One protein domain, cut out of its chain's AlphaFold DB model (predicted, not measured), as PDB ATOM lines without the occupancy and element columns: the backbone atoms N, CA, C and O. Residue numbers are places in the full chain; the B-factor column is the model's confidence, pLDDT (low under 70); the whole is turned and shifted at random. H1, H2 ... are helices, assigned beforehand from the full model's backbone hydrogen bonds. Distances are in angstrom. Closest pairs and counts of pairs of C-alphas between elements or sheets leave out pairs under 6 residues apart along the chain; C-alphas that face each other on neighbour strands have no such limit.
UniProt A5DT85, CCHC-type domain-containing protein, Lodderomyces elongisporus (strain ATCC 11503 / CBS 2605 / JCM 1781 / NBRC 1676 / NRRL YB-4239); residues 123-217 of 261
ATOM      1  N   PRO A 123      25.891 -51.961  -9.726       78.00
ATOM      2  CA  PRO A 123      24.662 -52.300  -8.997       78.00
ATOM      3  C   PRO A 123      24.883 -52.606  -7.508       78.00
ATOM      4  O   PRO A 123      24.083 -52.204  -6.657       78.00
ATOM      5  N   PHE A 124      25.983 -53.290  -7.176       73.75
ATOM      6  CA  PHE A 124      26.336 -53.575  -5.787       73.75
ATOM      7  C   PHE A 124      26.711 -52.292  -5.035       73.75
ATOM      8  O   PHE A 124      26.197 -52.053  -3.945       73.75
ATOM      9  N   ALA A 125      27.503 -51.409  -5.653       77.88
ATOM     10  CA  ALA A 125      27.827 -50.097  -5.098       77.88
ATOM     11  C   ALA A 125      26.575 -49.233  -4.863       77.88
ATOM     12  O   ALA A 125      26.451 -48.616  -3.809       77.88
ATOM     13  N   ILE A 126      25.614 -49.230  -5.795       82.94
ATOM     14  CA  ILE A 126      24.333 -48.515  -5.644       82.94
ATOM     15  C   ILE A 126      23.544 -49.055  -4.450       82.94
ATOM     16  O   ILE A 126      22.944 -48.280  -3.711       82.94
ATOM     17  N   SER A 127      23.546 -50.374  -4.248       74.56
ATOM     18  CA  SER A 127      22.820 -51.006  -3.141       74.56
ATOM     19  C   SER A 127      23.448 -50.662  -1.792       74.56
ATOM     20  O   SER A 127      22.734 -50.254  -0.884       74.56
ATOM     21  N   ILE A 128      24.781 -50.682  -1.705       73.62
ATOM     22  CA  ILE A 128      25.498 -50.226  -0.511       73.62
ATOM     23  C   ILE A 128      25.197 -48.748  -0.211       73.62
ATOM     24  O   ILE A 128      24.894 -48.393   0.928       73.62
ATOM     25  N   MET A 129      25.232 -47.879  -1.227       78.19
ATOM     26  CA  MET A 129      24.896 -46.458  -1.064       78.19
ATOM     27  C   MET A 129      23.430 -46.245  -0.664       78.19
ATOM     28  O   MET A 129      23.124 -45.331   0.097       78.19
ATOM     29  N   TYR A 130      22.512 -47.081  -1.146       81.56
ATOM     30  CA  TYR A 130      21.106 -47.040  -0.752       81.56
ATOM     31  C   TYR A 130      20.921 -47.424   0.722       81.56
ATOM     32  O   TYR A 130      20.250 -46.699   1.463       81.56
ATOM     33  N   ASP A 131      21.551 -48.512   1.173       73.94
ATOM     34  CA  ASP A 131      21.485 -48.957   2.571       73.94
ATOM     35  C   ASP A 131      22.031 -47.873   3.508       73.94
ATOM     36  O   ASP A 131      21.446 -47.580   4.554       73.94
ATOM     37  N   LEU A 132      23.110 -47.206   3.085       71.19
ATOM     38  CA  LEU A 132      23.697 -46.059   3.768       71.19
ATOM     39  C   LEU A 132      22.705 -44.895   3.920       71.19
ATOM     40  O   LEU A 132      22.515 -44.382   5.023       71.19
ATOM     41  N   LEU A 133      22.060 -44.490   2.821       76.00
ATOM     42  CA  LEU A 133      21.131 -43.354   2.767       76.00
ATOM     43  C   LEU A 133      19.811 -43.598   3.510       76.00
ATOM     44  O   LEU A 133      19.129 -42.637   3.889       76.00
ATOM     45  N   THR A 134      19.409 -44.859   3.654       77.81
ATOM     46  CA  THR A 134      18.167 -45.263   4.330       77.81
ATOM     47  C   THR A 134      18.384 -45.629   5.790       77.81
ATOM     48  O   THR A 134      17.432 -45.637   6.565       77.81
ATOM     49  N   GLY A 135      19.626 -45.916   6.189       69.69
ATOM     50  CA  GLY A 135      19.908 -46.440   7.518       69.69
ATOM     51  C   GLY A 135      19.313 -47.832   7.738       69.69
ATOM     52  O   GLY A 135      19.179 -48.235   8.890       69.69
ATOM     53  N   ALA A 136      18.953 -48.560   6.668       61.81
ATOM     54  CA  ALA A 136      18.360 -49.898   6.739       61.81
ATOM     55  C   ALA A 136      19.243 -50.878   7.531       61.81
ATOM     56  O   ALA A 136      18.745 -51.736   8.255       61.81
ATOM     57  N   TRP A 137      20.561 -50.667   7.493       55.62
ATOM     58  CA  TRP A 137      21.540 -51.397   8.296       55.62
ATOM     59  C   TRP A 137      21.326 -51.271   9.812       55.62
ATOM     60  O   TRP A 137      21.751 -52.150  10.540       55.62
ATOM     61  N   LYS A 138      20.652 -50.230  10.316       55.12
ATOM     62  CA  LYS A 138      20.347 -50.090  11.753       55.12
ATOM     63  C   LYS A 138      19.232 -51.026  12.230       55.12
ATOM     64  O   LYS A 138      19.071 -51.189  13.433       55.12
ATOM     65  N   GLN A 139      18.441 -51.579  11.310       55.03
ATOM     66  CA  GLN A 139      17.258 -52.389  11.625       55.03
ATOM     67  C   GLN A 139      17.481 -53.897  11.435       55.03
ATOM     68  O   GLN A 139      16.601 -54.680  11.778       55.03
ATOM     69  N   ASN A 140      18.642 -54.319  10.921       50.59
ATOM     70  CA  ASN A 140      18.966 -55.734  10.752       50.59
ATOM     71  C   ASN A 140      19.598 -56.293  12.038       50.59
ATOM     72  O   ASN A 140      20.763 -56.035  12.335       50.59
ATOM     73  N   GLU A 141      18.855 -57.093  12.808       39.00
ATOM     74  CA  GLU A 141      19.448 -57.881  13.896       39.00
ATOM     75  C   GLU A 141      20.540 -58.804  13.325       39.00
ATOM     76  O   GLU A 141      20.299 -59.575  12.398       39.00
ATOM     77  N   GLY A 142      21.766 -58.681  13.842       46.78
ATOM     78  CA  GLY A 142      22.947 -59.399  13.342       46.78
ATOM     79  C   GLY A 142      23.899 -58.565  12.476       46.78
ATOM     80  O   GLY A 142      25.013 -59.012  12.206       46.78
ATOM     81  N   SER A 143      23.551 -57.329  12.099       45.16
ATOM     82  CA  SER A 143      24.565 -56.391  11.607       45.16
ATOM     83  C   SER A 143      25.381 -55.886  12.798       45.16
ATOM     84  O   SER A 143      24.858 -55.159  13.641       45.16
ATOM     85  N   THR A 144      26.654 -56.266  12.915       40.47
ATOM     86  CA  THR A 144      27.556 -55.699  13.929       40.47
ATOM     87  C   THR A 144      27.848 -54.232  13.598       40.47
ATOM     88  O   THR A 144      28.776 -53.871  12.875       40.47
ATOM     89  N   ILE A 145      26.975 -53.391  14.145       36.44
ATOM     90  CA  ILE A 145      26.824 -51.949  13.948       36.44
ATOM     91  C   ILE A 145      28.025 -51.125  14.449       36.44
ATOM     92  O   ILE A 145      28.299 -50.073  13.881       36.44
ATOM     93  N   ASP A 146      28.842 -51.636  15.372       38.00
ATOM     94  CA  ASP A 146      30.068 -50.943  15.817       38.00
ATOM     95  C   ASP A 146      31.202 -50.958  14.771       38.00
ATOM     96  O   ASP A 146      32.160 -50.190  14.849       38.00
ATOM     97  N   SER A 147      31.102 -51.798  13.736       44.44
ATOM     98  CA  SER A 147      32.112 -51.870  12.671       44.44
ATOM     99  C   SER A 147      31.861 -50.894  11.515       44.44
ATOM    100  O   SER A 147      32.725 -50.775  10.642       44.44
ATOM    101  N   LEU A 148      30.707 -50.207  11.487       41.62
ATOM    102  CA  LEU A 148      30.186 -49.530  10.293       41.62
ATOM    103  C   LEU A 148      30.353 -48.007  10.245       41.62
ATOM    104  O   LEU A 148      30.384 -47.482   9.140       41.62
ATOM    105  N   GLU A 149      30.606 -47.297  11.346       39.69
ATOM    106  CA  GLU A 149      31.156 -45.927  11.237       39.69
ATOM    107  C   GLU A 149      32.569 -45.966  10.635       39.69
ATOM    108  O   GLU A 149      32.874 -45.240   9.695       39.69
ATOM    109  N   ASN A 150      33.389 -46.941  11.041       41.66
ATOM    110  CA  ASN A 150      34.678 -47.199  10.397       41.66
ATOM    111  C   ASN A 150      34.548 -47.907   9.030       41.66
ATOM    112  O   ASN A 150      35.516 -47.943   8.266       41.66
ATOM    113  N   ALA A 151      33.408 -48.530   8.705       43.41
ATOM    114  CA  ALA A 151      33.160 -49.078   7.368       43.41
ATOM    115  C   ALA A 151      32.529 -48.056   6.422       43.41
ATOM    116  O   ALA A 151      32.728 -48.212   5.233       43.41
ATOM    117  N   TYR A 152      31.864 -47.001   6.902       47.97
ATOM    118  CA  TYR A 152      31.421 -45.862   6.096       47.97
ATOM    119  C   TYR A 152      32.616 -45.275   5.356       47.97
ATOM    120  O   TYR A 152      32.649 -45.299   4.129       47.97
ATOM    121  N   ASP A 153      33.650 -44.873   6.099       49.12
ATOM    122  CA  ASP A 153      34.855 -44.305   5.503       49.12
ATOM    123  C   ASP A 153      35.524 -45.317   4.585       49.12
ATOM    124  O   ASP A 153      35.859 -44.992   3.456       49.12
ATOM    125  N   ARG A 154      35.645 -46.584   4.994       45.25
ATOM    126  CA  ARG A 154      36.296 -47.608   4.165       45.25
ATOM    127  C   ARG A 154      35.497 -47.984   2.923       45.25
ATOM    128  O   ARG A 154      36.104 -48.224   1.892       45.25
ATOM    129  N   VAL A 155      34.176 -48.045   2.971       51.06
ATOM    130  CA  VAL A 155      33.306 -48.345   1.826       51.06
ATOM    131  C   VAL A 155      33.290 -47.159   0.878       51.06
ATOM    132  O   VAL A 155      33.478 -47.350  -0.316       51.06
ATOM    133  N   MET A 156      33.155 -45.940   1.396       56.12
ATOM    134  CA  MET A 156      33.221 -44.715   0.601       56.12
ATOM    135  C   MET A 156      34.600 -44.550  -0.035       56.12
ATOM    136  O   MET A 156      34.678 -44.270  -1.225       56.12
ATOM    137  N   ILE A 157      35.680 -44.825   0.704       54.34
ATOM    138  CA  ILE A 157      37.052 -44.871   0.186       54.34
ATOM    139  C   ILE A 157      37.188 -45.971  -0.870       54.34
ATOM    140  O   ILE A 157      37.698 -45.692  -1.943       54.34
ATOM    141  N   ASN A 158      36.708 -47.195  -0.635       52.47
ATOM    142  CA  ASN A 158      36.847 -48.298  -1.593       52.47
ATOM    143  C   ASN A 158      36.018 -48.074  -2.868       52.47
ATOM    144  O   ASN A 158      36.501 -48.355  -3.960       52.47
ATOM    145  N   VAL A 159      34.800 -47.539  -2.764       59.34
ATOM    146  CA  VAL A 159      33.967 -47.169  -3.919       59.34
ATOM    147  C   VAL A 159      34.605 -45.977  -4.650       59.34
ATOM    148  O   VAL A 159      34.810 -46.055  -5.859       59.34
ATOM    149  N   ALA A 160      35.015 -44.914  -3.948       58.56
ATOM    150  CA  ALA A 160      35.643 -43.735  -4.558       58.56
ATOM    151  C   ALA A 160      37.045 -44.000  -5.140       58.56
ATOM    152  O   ALA A 160      37.436 -43.347  -6.101       58.56
ATOM    153  N   GLN A 161      37.809 -44.950  -4.591       56.94
ATOM    154  CA  GLN A 161      39.098 -45.381  -5.145       56.94
ATOM    155  C   GLN A 161      38.927 -46.304  -6.354       56.94
ATOM    156  O   GLN A 161      39.823 -46.385  -7.197       56.94
ATOM    157  N   ARG A 162      37.811 -47.038  -6.439       63.56
ATOM    158  CA  ARG A 162      37.592 -48.035  -7.495       63.56
ATOM    159  C   ARG A 162      36.896 -47.470  -8.722       63.56
ATOM    160  O   ARG A 162      37.138 -47.960  -9.826       63.56
ATOM    161  N   PHE A 163      36.050 -46.471  -8.528       69.00
ATOM    162  CA  PHE A 163      35.304 -45.815  -9.586       69.00
ATOM    163  C   PHE A 163      35.883 -44.437  -9.876       69.00
ATOM    164  O   PHE A 163      36.420 -43.771  -8.995       69.00
ATOM    165  N   SER A 164      35.758 -43.985 -11.125       74.56
ATOM    166  CA  SER A 164      36.049 -42.586 -11.432       74.56
ATOM    167  C   SER A 164      35.134 -41.677 -10.601       74.56
ATOM    168  O   SER A 164      34.021 -42.074 -10.250       74.56
ATOM    169  N   PHE A 165      35.569 -40.447 -10.321       77.19
ATOM    170  CA  PHE A 165      34.733 -39.455  -9.633       77.19
ATOM    171  C   PHE A 165      33.354 -39.302 -10.298       77.19
ATOM    172  O   PHE A 165      32.331 -39.202  -9.625       77.19
ATOM    173  N   GLU A 166      33.328 -39.353 -11.630       77.69
ATOM    174  CA  GLU A 166      32.108 -39.274 -12.425       77.69
ATOM    175  C   GLU A 166      31.193 -40.483 -12.174       77.69
ATOM    176  O   GLU A 166      30.035 -40.317 -11.800       77.69
ATOM    177  N   THR A 167      31.733 -41.699 -12.264       80.62
ATOM    178  CA  THR A 167      31.004 -42.949 -11.998       80.62
ATOM    179  C   THR A 167      30.477 -43.003 -10.561       80.62
ATOM    180  O   THR A 167      29.338 -43.406 -10.332       80.62
ATOM    181  N   TYR A 168      31.279 -42.554  -9.594       82.50
ATOM    182  CA  TYR A 168      30.880 -42.443  -8.193       82.50
ATOM    183  C   TYR A 168      29.663 -41.522  -8.020       82.50
ATOM    184  O   TYR A 168      28.691 -41.907  -7.372       82.50
ATOM    185  N   ASN A 169      29.660 -40.345  -8.651       86.25
ATOM    186  CA  ASN A 169      28.524 -39.422  -8.569       86.25
ATOM    187  C   ASN A 169      27.238 -40.036  -9.133       86.25
ATOM    188  O   ASN A 169      26.163 -39.832  -8.570       86.25
ATOM    189  N   VAL A 170      27.337 -40.825 -10.208       89.50
ATOM    190  CA  VAL A 170      26.177 -41.547 -10.748       89.50
ATOM    191  C   VAL A 170      25.687 -42.619  -9.779       89.50
ATOM    192  O   VAL A 170      24.482 -42.738  -9.582       89.50
ATOM    193  N   ILE A 171      26.588 -43.365  -9.133       88.12
ATOM    194  CA  ILE A 171      26.226 -44.361  -8.111       88.12
ATOM    195  C   ILE A 171      25.442 -43.698  -6.968       88.12
ATOM    196  O   ILE A 171      24.368 -44.178  -6.605       88.12
ATOM    197  N   VAL A 172      25.948 -42.581  -6.431       86.81
ATOM    198  CA  VAL A 172      25.272 -41.811  -5.371       86.81
ATOM    199  C   VAL A 172      23.900 -41.336  -5.848       86.81
ATOM    200  O   VAL A 172      22.903 -41.517  -5.151       86.81
ATOM    201  N   TYR A 173      23.837 -40.760  -7.049       91.62
ATOM    202  CA  TYR A 173      22.594 -40.266  -7.634       91.62
ATOM    203  C   TYR A 173      21.549 -41.376  -7.778       91.62
ATOM    204  O   TYR A 173      20.417 -41.222  -7.325       91.62
ATOM    205  N   LEU A 174      21.928 -42.525  -8.335       92.00
ATOM    206  CA  LEU A 174      21.030 -43.666  -8.495       92.00
ATOM    207  C   LEU A 174      20.588 -44.249  -7.149       92.00
ATOM    208  O   LEU A 174      19.432 -44.633  -7.012       92.00
ATOM    209  N   ALA A 175      21.448 -44.264  -6.132       88.56
ATOM    210  CA  ALA A 175      21.050 -44.685  -4.791       88.56
ATOM    211  C   ALA A 175      19.979 -43.766  -4.178       88.56
ATOM    212  O   ALA A 175      19.032 -44.259  -3.561       88.56
ATOM    213  N   ILE A 176      20.079 -42.448  -4.402       87.56
ATOM    214  CA  ILE A 176      19.039 -41.481  -4.012       87.56
ATOM    215  C   ILE A 176      17.732 -41.793  -4.748       87.56
ATOM    216  O   ILE A 176      16.693 -41.912  -4.112       87.56
ATOM    217  N   LEU A 177      17.769 -42.001  -6.065       88.50
ATOM    218  CA  LEU A 177      16.557 -42.337  -6.824       88.50
ATOM    219  C   LEU A 177      15.921 -43.655  -6.362       88.50
ATOM    220  O   LEU A 177      14.699 -43.745  -6.266       88.50
ATOM    221  N   LYS A 178      16.738 -44.663  -6.034       88.31
ATOM    222  CA  LYS A 178      16.270 -45.937  -5.473       88.31
ATOM    223  C   LYS A 178      15.557 -45.725  -4.134       88.31
ATOM    224  O   LYS A 178      14.521 -46.337  -3.900       88.31
ATOM    225  N   LYS A 179      16.075 -44.830  -3.284       85.75
ATOM    226  CA  LYS A 179      15.430 -44.405  -2.029       85.75
ATOM    227  C   LYS A 179      14.076 -43.738  -2.259       85.75
ATOM    228  O   LYS A 179      13.150 -44.006  -1.503       85.75
ATOM    229  N   GLU A 180      13.941 -42.959  -3.326       87.88
ATOM    230  CA  GLU A 180      12.664 -42.361  -3.742       87.88
ATOM    231  C   GLU A 180      11.718 -43.359  -4.450       87.88
ATOM    232  O   GLU A 180      10.661 -42.972  -4.944       87.88
ATOM    233  N   GLY A 181      12.073 -44.649  -4.518       86.50
ATOM    234  CA  GLY A 181      11.233 -45.701  -5.099       86.50
ATOM    235  C   GLY A 181      11.263 -45.780  -6.627       86.50
ATOM    236  O   GLY A 181      10.410 -46.439  -7.221       86.50
ATOM    237  N   LEU A 182      12.225 -45.128  -7.285       88.69
ATOM    238  CA  LEU A 182      12.345 -45.159  -8.744       88.69
ATOM    239  C   LEU A 182      12.992 -46.467  -9.246       88.69
ATOM    240  O   LEU A 182      13.856 -47.032  -8.564       88.69
ATOM    241  N   PRO A 183      12.640 -46.934 -10.462       90.19
ATOM    242  CA  PRO A 183      13.088 -48.218 -11.010       90.19
ATOM    243  C   PRO A 183      14.526 -48.149 -11.550       90.19
ATOM    244  O   PRO A 183      14.782 -48.245 -12.748       90.19
ATOM    245  N   VAL A 184      15.502 -47.994 -10.658       90.19
ATOM    246  CA  VAL A 184      16.921 -47.808 -11.011       90.19
ATOM    247  C   VAL A 184      17.487 -48.924 -11.890       90.19
ATOM    248  O   VAL A 184      18.273 -48.645 -12.796       90.19
ATOM    249  N   ASP A 185      17.049 -50.167 -11.697       87.12
ATOM    250  CA  ASP A 185      17.497 -51.291 -12.524       87.12
ATOM    251  C   ASP A 185      17.073 -51.138 -13.996       87.12
ATOM    252  O   ASP A 185      17.784 -51.593 -14.892       87.12
ATOM    253  N   GLU A 186      15.948 -50.469 -14.276       89.19
ATOM    254  CA  GLU A 186      15.530 -50.144 -15.647       89.19
ATOM    255  C   GLU A 186      16.433 -49.086 -16.277       89.19
ATOM    256  O   GLU A 186      16.765 -49.191 -17.457       89.19
ATOM    257  N   TYR A 187      16.875 -48.099 -15.498       92.88
ATOM    258  CA  TYR A 187      17.794 -47.065 -15.976       92.88
ATOM    259  C   TYR A 187      19.177 -47.640 -16.286       92.88
ATOM    260  O   TYR A 187      19.762 -47.307 -17.313       92.88
ATOM    261  N   ILE A 188      19.670 -48.558 -15.450       88.06
ATOM    262  CA  ILE A 188      20.934 -49.271 -15.685       88.06
ATOM    263  C   ILE A 188      20.832 -50.164 -16.928       88.06
ATOM    264  O   ILE A 188      21.737 -50.153 -17.761       88.06
ATOM    265  N   ARG A 189      19.723 -50.898 -17.101       86.06
ATOM    266  CA  ARG A 189      19.480 -51.675 -18.330       86.06
ATOM    267  C   ARG A 189      19.461 -50.777 -19.566       86.06
ATOM    268  O   ARG A 189      20.197 -51.037 -20.507       86.06
ATOM    269  N   ALA A 190      18.710 -49.678 -19.521       87.38
ATOM    270  CA  ALA A 190      18.639 -48.716 -20.618       87.38
ATOM    271  C   ALA A 190      20.003 -48.086 -20.942       87.38
ATOM    272  O   ALA A 190      20.308 -47.841 -22.106       87.38
ATOM    273  N   TYR A 191      20.839 -47.840 -19.930       88.62
ATOM    274  CA  TYR A 191      22.219 -47.416 -20.137       88.62
ATOM    275  C   TYR A 191      23.011 -48.468 -20.917       88.62
ATOM    276  O   TYR A 191      23.626 -48.131 -21.927       88.62
ATOM    277  N   HIS A 192      22.952 -49.734 -20.502       81.75
ATOM    278  CA  HIS A 192      23.660 -50.812 -21.191       81.75
ATOM    279  C   HIS A 192      23.155 -51.049 -22.618       81.75
ATOM    280  O   HIS A 192      23.963 -51.342 -23.496       81.75
ATOM    281  N   ASP A 193      21.863 -50.851 -22.875       81.94
ATOM    282  CA  ASP A 193      21.293 -50.941 -24.224       81.94
ATOM    283  C   ASP A 193      21.862 -49.864 -25.168       81.94
ATOM    284  O   ASP A 193      22.042 -50.113 -26.359       81.94
ATOM    285  N   ILE A 194      22.156 -48.666 -24.648       80.44
ATOM    286  CA  ILE A 194      22.637 -47.523 -25.443       80.44
ATOM    287  C   ILE A 194      24.167 -47.516 -25.565       80.44
ATOM    288  O   ILE A 194      24.698 -47.232 -26.639       80.44
ATOM    289  N   TYR A 195      24.872 -47.788 -24.466       78.75
ATOM    290  CA  TYR A 195      26.318 -47.568 -24.334       78.75
ATOM    291  C   TYR A 195      27.131 -48.868 -24.208       78.75
ATOM    292  O   TYR A 195      28.359 -48.841 -24.274       78.75
ATOM    293  N   GLY A 196      26.475 -50.023 -24.073       75.06
ATOM    294  CA  GLY A 196      27.129 -51.319 -23.885       75.06
ATOM    295  C   GLY A 196      27.517 -51.602 -22.430       75.06
ATOM    296  O   GLY A 196      27.050 -50.958 -21.494       75.06
ATOM    297  N   THR A 197      28.364 -52.610 -22.210       64.81
ATOM    298  CA  THR A 197      28.706 -53.125 -20.865       64.81
ATOM    299  C   THR A 197      29.789 -52.324 -20.132       64.81
ATOM    300  O   THR A 197      30.108 -52.645 -18.988       64.81
ATOM    301  N   GLY A 198      30.384 -51.330 -20.794       66.12
ATOM    302  CA  GLY A 198      31.417 -50.456 -20.240       66.12
ATOM    303  C   GLY A 198      30.852 -49.322 -19.379       66.12
ATOM    304  O   GLY A 198      29.663 -49.003 -19.430       66.12
ATOM    305  N   TRP A 199      31.711 -48.702 -18.568       72.69
ATOM    306  CA  TRP A 199      31.344 -47.610 -17.651       72.69
ATOM    307  C   TRP A 199      31.972 -46.263 -18.038       72.69
ATOM    308  O   TRP A 199      31.869 -45.297 -17.284       72.69
ATOM    309  N   GLU A 200      32.616 -46.186 -19.202       75.88
ATOM    310  CA  GLU A 200      33.294 -44.993 -19.719       75.88
ATOM    311  C   GLU A 200      32.314 -43.833 -19.943       75.88
ATOM    312  O   GLU A 200      32.647 -42.677 -19.688       75.88
ATOM    313  N   ASP A 201      31.084 -44.157 -20.349       79.94
ATOM    314  CA  ASP A 201      29.995 -43.207 -20.586       79.94
ATOM    315  C   ASP A 201      29.026 -43.091 -19.397       79.94
ATOM    316  O   ASP A 201      28.002 -42.403 -19.492       79.94
ATOM    317  N   PHE A 202      29.337 -43.729 -18.262       83.06
ATOM    318  CA  PHE A 202      28.494 -43.734 -17.065       83.06
ATOM    319  C   PHE A 202      28.645 -42.430 -16.283       83.06
ATOM    320  O   PHE A 202      29.257 -42.365 -15.215       83.06
ATOM    321  N   THR A 203      28.092 -41.373 -16.874       87.38
ATOM    322  CA  THR A 203      28.146 -39.992 -16.396       87.38
ATOM    323  C   THR A 203      26.789 -39.518 -15.912       87.38
ATOM    324  O   THR A 203      25.746 -40.024 -16.342       87.38
ATOM    325  N   LEU A 204      26.783 -38.507 -15.041       87.94
ATOM    326  CA  LEU A 204      25.533 -37.966 -14.507       87.94
ATOM    327  C   LEU A 204      24.666 -37.397 -15.632       87.94
ATOM    328  O   LEU A 204      23.457 -37.597 -15.640       87.94
ATOM    329  N   THR A 205      25.300 -36.772 -16.627       88.94
ATOM    330  CA  THR A 205      24.622 -36.217 -17.806       88.94
ATOM    331  C   THR A 205      23.913 -37.306 -18.611       88.94
ATOM    332  O   THR A 205      22.729 -37.174 -18.926       88.94
ATOM    333  N   ASN A 206      24.610 -38.402 -18.925       88.00
ATOM    334  CA  ASN A 206      24.028 -39.497 -19.702       88.00
ATOM    335  C   ASN A 206      22.926 -40.213 -18.916       88.00
ATOM    336  O   ASN A 206      21.878 -40.529 -19.478       88.00
ATOM    337  N   MET A 207      23.127 -40.412 -17.612       93.31
ATOM    338  CA  MET A 207      22.132 -41.053 -16.759       93.31
ATOM    339  C   MET A 207      20.868 -40.198 -16.607       93.31
ATOM    340  O   MET A 207      19.760 -40.695 -16.787       93.31
ATOM    341  N   GLN A 208      21.011 -38.893 -16.356       89.88
ATOM    342  CA  GLN A 208      19.880 -37.961 -16.295       89.88
ATOM    343  C   GLN A 208      19.098 -37.921 -17.608       89.88
ATOM    344  O   GLN A 208      17.870 -37.867 -17.578       89.88
ATOM    345  N   ARG A 209      19.785 -37.994 -18.756       89.50
ATOM    346  CA  ARG A 209      19.133 -38.081 -20.068       89.50
ATOM    347  C   ARG A 209      18.274 -39.340 -20.186       89.50
ATOM    348  O   ARG A 209      17.104 -39.227 -20.534       89.50
ATOM    349  N   ILE A 210      18.824 -40.507 -19.840       90.12
ATOM    350  CA  ILE A 210      18.082 -41.780 -19.840       90.12
ATOM    351  C   ILE A 210      16.844 -41.680 -18.950       90.12
ATOM    352  O   ILE A 210      15.748 -42.045 -19.366       90.12
ATOM    353  N   ILE A 211      16.998 -41.159 -17.735       89.19
ATOM    354  CA  ILE A 211      15.896 -41.037 -16.777       89.19
ATOM    355  C   ILE A 211      14.826 -40.077 -17.298       89.19
ATOM    356  O   ILE A 211      13.643 -40.399 -17.259       89.19
ATOM    357  N   HIS A 212      15.224 -38.921 -17.832       85.75
ATOM    358  CA  HIS A 212      14.301 -37.950 -18.414       85.75
ATOM    359  C   HIS A 212      13.510 -38.546 -19.584       85.75
ATOM    360  O   HIS A 212      12.296 -38.368 -19.664       85.75
ATOM    361  N   GLU A 213      14.176 -39.290 -20.469       83.88
ATOM    362  CA  GLU A 213      13.531 -39.991 -21.582       83.88
ATOM    363  C   GLU A 213      12.550 -41.061 -21.082       83.88
ATOM    364  O   GLU A 213      11.430 -41.131 -21.576       83.88
ATOM    365  N   ARG A 214      12.917 -41.846 -20.063       82.06
ATOM    366  CA  ARG A 214      12.050 -42.894 -19.495       82.06
ATOM    367  C   ARG A 214      10.837 -42.333 -18.750       82.06
ATOM    368  O   ARG A 214       9.763 -42.916 -18.843       82.06
ATOM    369  N   ILE A 215      10.993 -41.203 -18.057       77.19
ATOM    370  CA  ILE A 215       9.892 -40.514 -17.370       77.19
ATOM    371  C   ILE A 215       8.916 -39.897 -18.383       77.19
ATOM    372  O   ILE A 215       7.705 -40.001 -18.204       77.19
ATOM    373  N   ASN A 216       9.424 -39.274 -19.452       73.31
ATOM    374  CA  ASN A 216       8.582 -38.546 -20.408       73.31
ATOM    375  C   ASN A 216       8.039 -39.415 -21.556       73.31
ATOM    376  O   ASN A 216       7.001 -39.083 -22.126       73.31
ATOM    377  N   PHE A 217       8.710 -40.521 -21.896       65.69
ATOM    378  CA  PHE A 217       8.374 -41.382 -23.037       65.69
ATOM    379  C   PHE A 217       8.496 -42.883 -22.686       65.69
ATOM    380  O   PHE A 217       9.368 -43.582 -23.206       65.69
TER     381      PHE A 217
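This is residues 123 to 217 of the 261 residues of the protein "CCHC-type domain-containing protein" of Lodderomyces elongisporus (strain ATCC 11503 / CBS 2605 / JCM 1781 / NBRC 1676 / NRRL YB-4239) (UniProt A5DT85). H3 lies across the middle of an elongated body, with H1 crossing it on one side and the crossed pair H4 and H5 on the other, H5 meeting H3 with residues 204 to 207. H2 runs beside H1, close to it and, near its own end, to H3 without clearly touching either; the long link before H2 makes the end of the body away from H5, and residues 139 to 144 of that link stick out. The printed part has 95 residues with five named helices, H1 to H5 in order along the chain, and no named strand, and its class is all helix. It is only just compact, close to loose, with a radius of gyration of the C-alphas of 14.5 A and spans of 44 by 27 by 17 A.

Find C-alpha 123 at (24.662, -52.300, -8.997); from there H1 runs through residues 123 to 134, 16.4 A from first to last C-alpha. Go on past residues 135 to 148, which hold no named element, to H2, residues 149 to 162, 19.9 A long. H3, the longest helix, begins at C-alpha 165 at (34.733, -39.455, -9.633) and covers residues 165 to 179 over 21.3 A. H4 follows in residues 184 to 195, 16.3 A long. H5, residues 204 to 216, is 18.0 A long and ends at C-alpha 216 at (8.582, -38.546, -20.408).

Look first at Tyr 130 and Ala 175, whose C-alphas, 4.7 A apart, are the closest of H1 and H3; these helices touch at a steep tilt of 57 degrees, the same way. H2 is close to H3 but not clearly touching, the closest C-alphas being those of Ala 160 and Tyr 168, 6.1 A apart. H2 is also close to H1 but not clearly touching, with the C-alphas of Ala 125 and Val 159 closest at 6.9 A. H3 is the hub, touching H1, H4 and H5. It touches H5 at a shallow tilt of 32 degrees, the same way, with the C-alphas of Val 170 and Leu 204 closest at 5.2 A. H3 and H4 touch only at the corner, and only just, with 3 pairs of C-alphas within 8 A; the closest are those of Lys 178 and Val 184, 5.9 A apart. H4, with residues 187 to 191 alone, touches H5 at a steep tilt of 69 degrees, only just short of about perpendicular; the C-alphas of Tyr 187 and Ile 211 are closest at 6.4 A. H2 is apart from H4 and H5. In H1, H3, H4 and H5 every O i to N i+4 pair is within hydrogen-bond range; in H2, 8 of 10 are.

The C-alphas of Asp 146 and Phe 217, the two farthest apart, stand 45.5 A from each other. The printed part has no cut. The link from H1 to H2, 14 residues, is long; those from H2 to H3 and from H3 to H4 are tight, and that from H4 to H5 is short. Read the B-factor column for the model's confidence: the mean pLDDT of the printed part is 72.9, and it is under 70 in residues 135 to 163, residues 197 to 198 and residue 217.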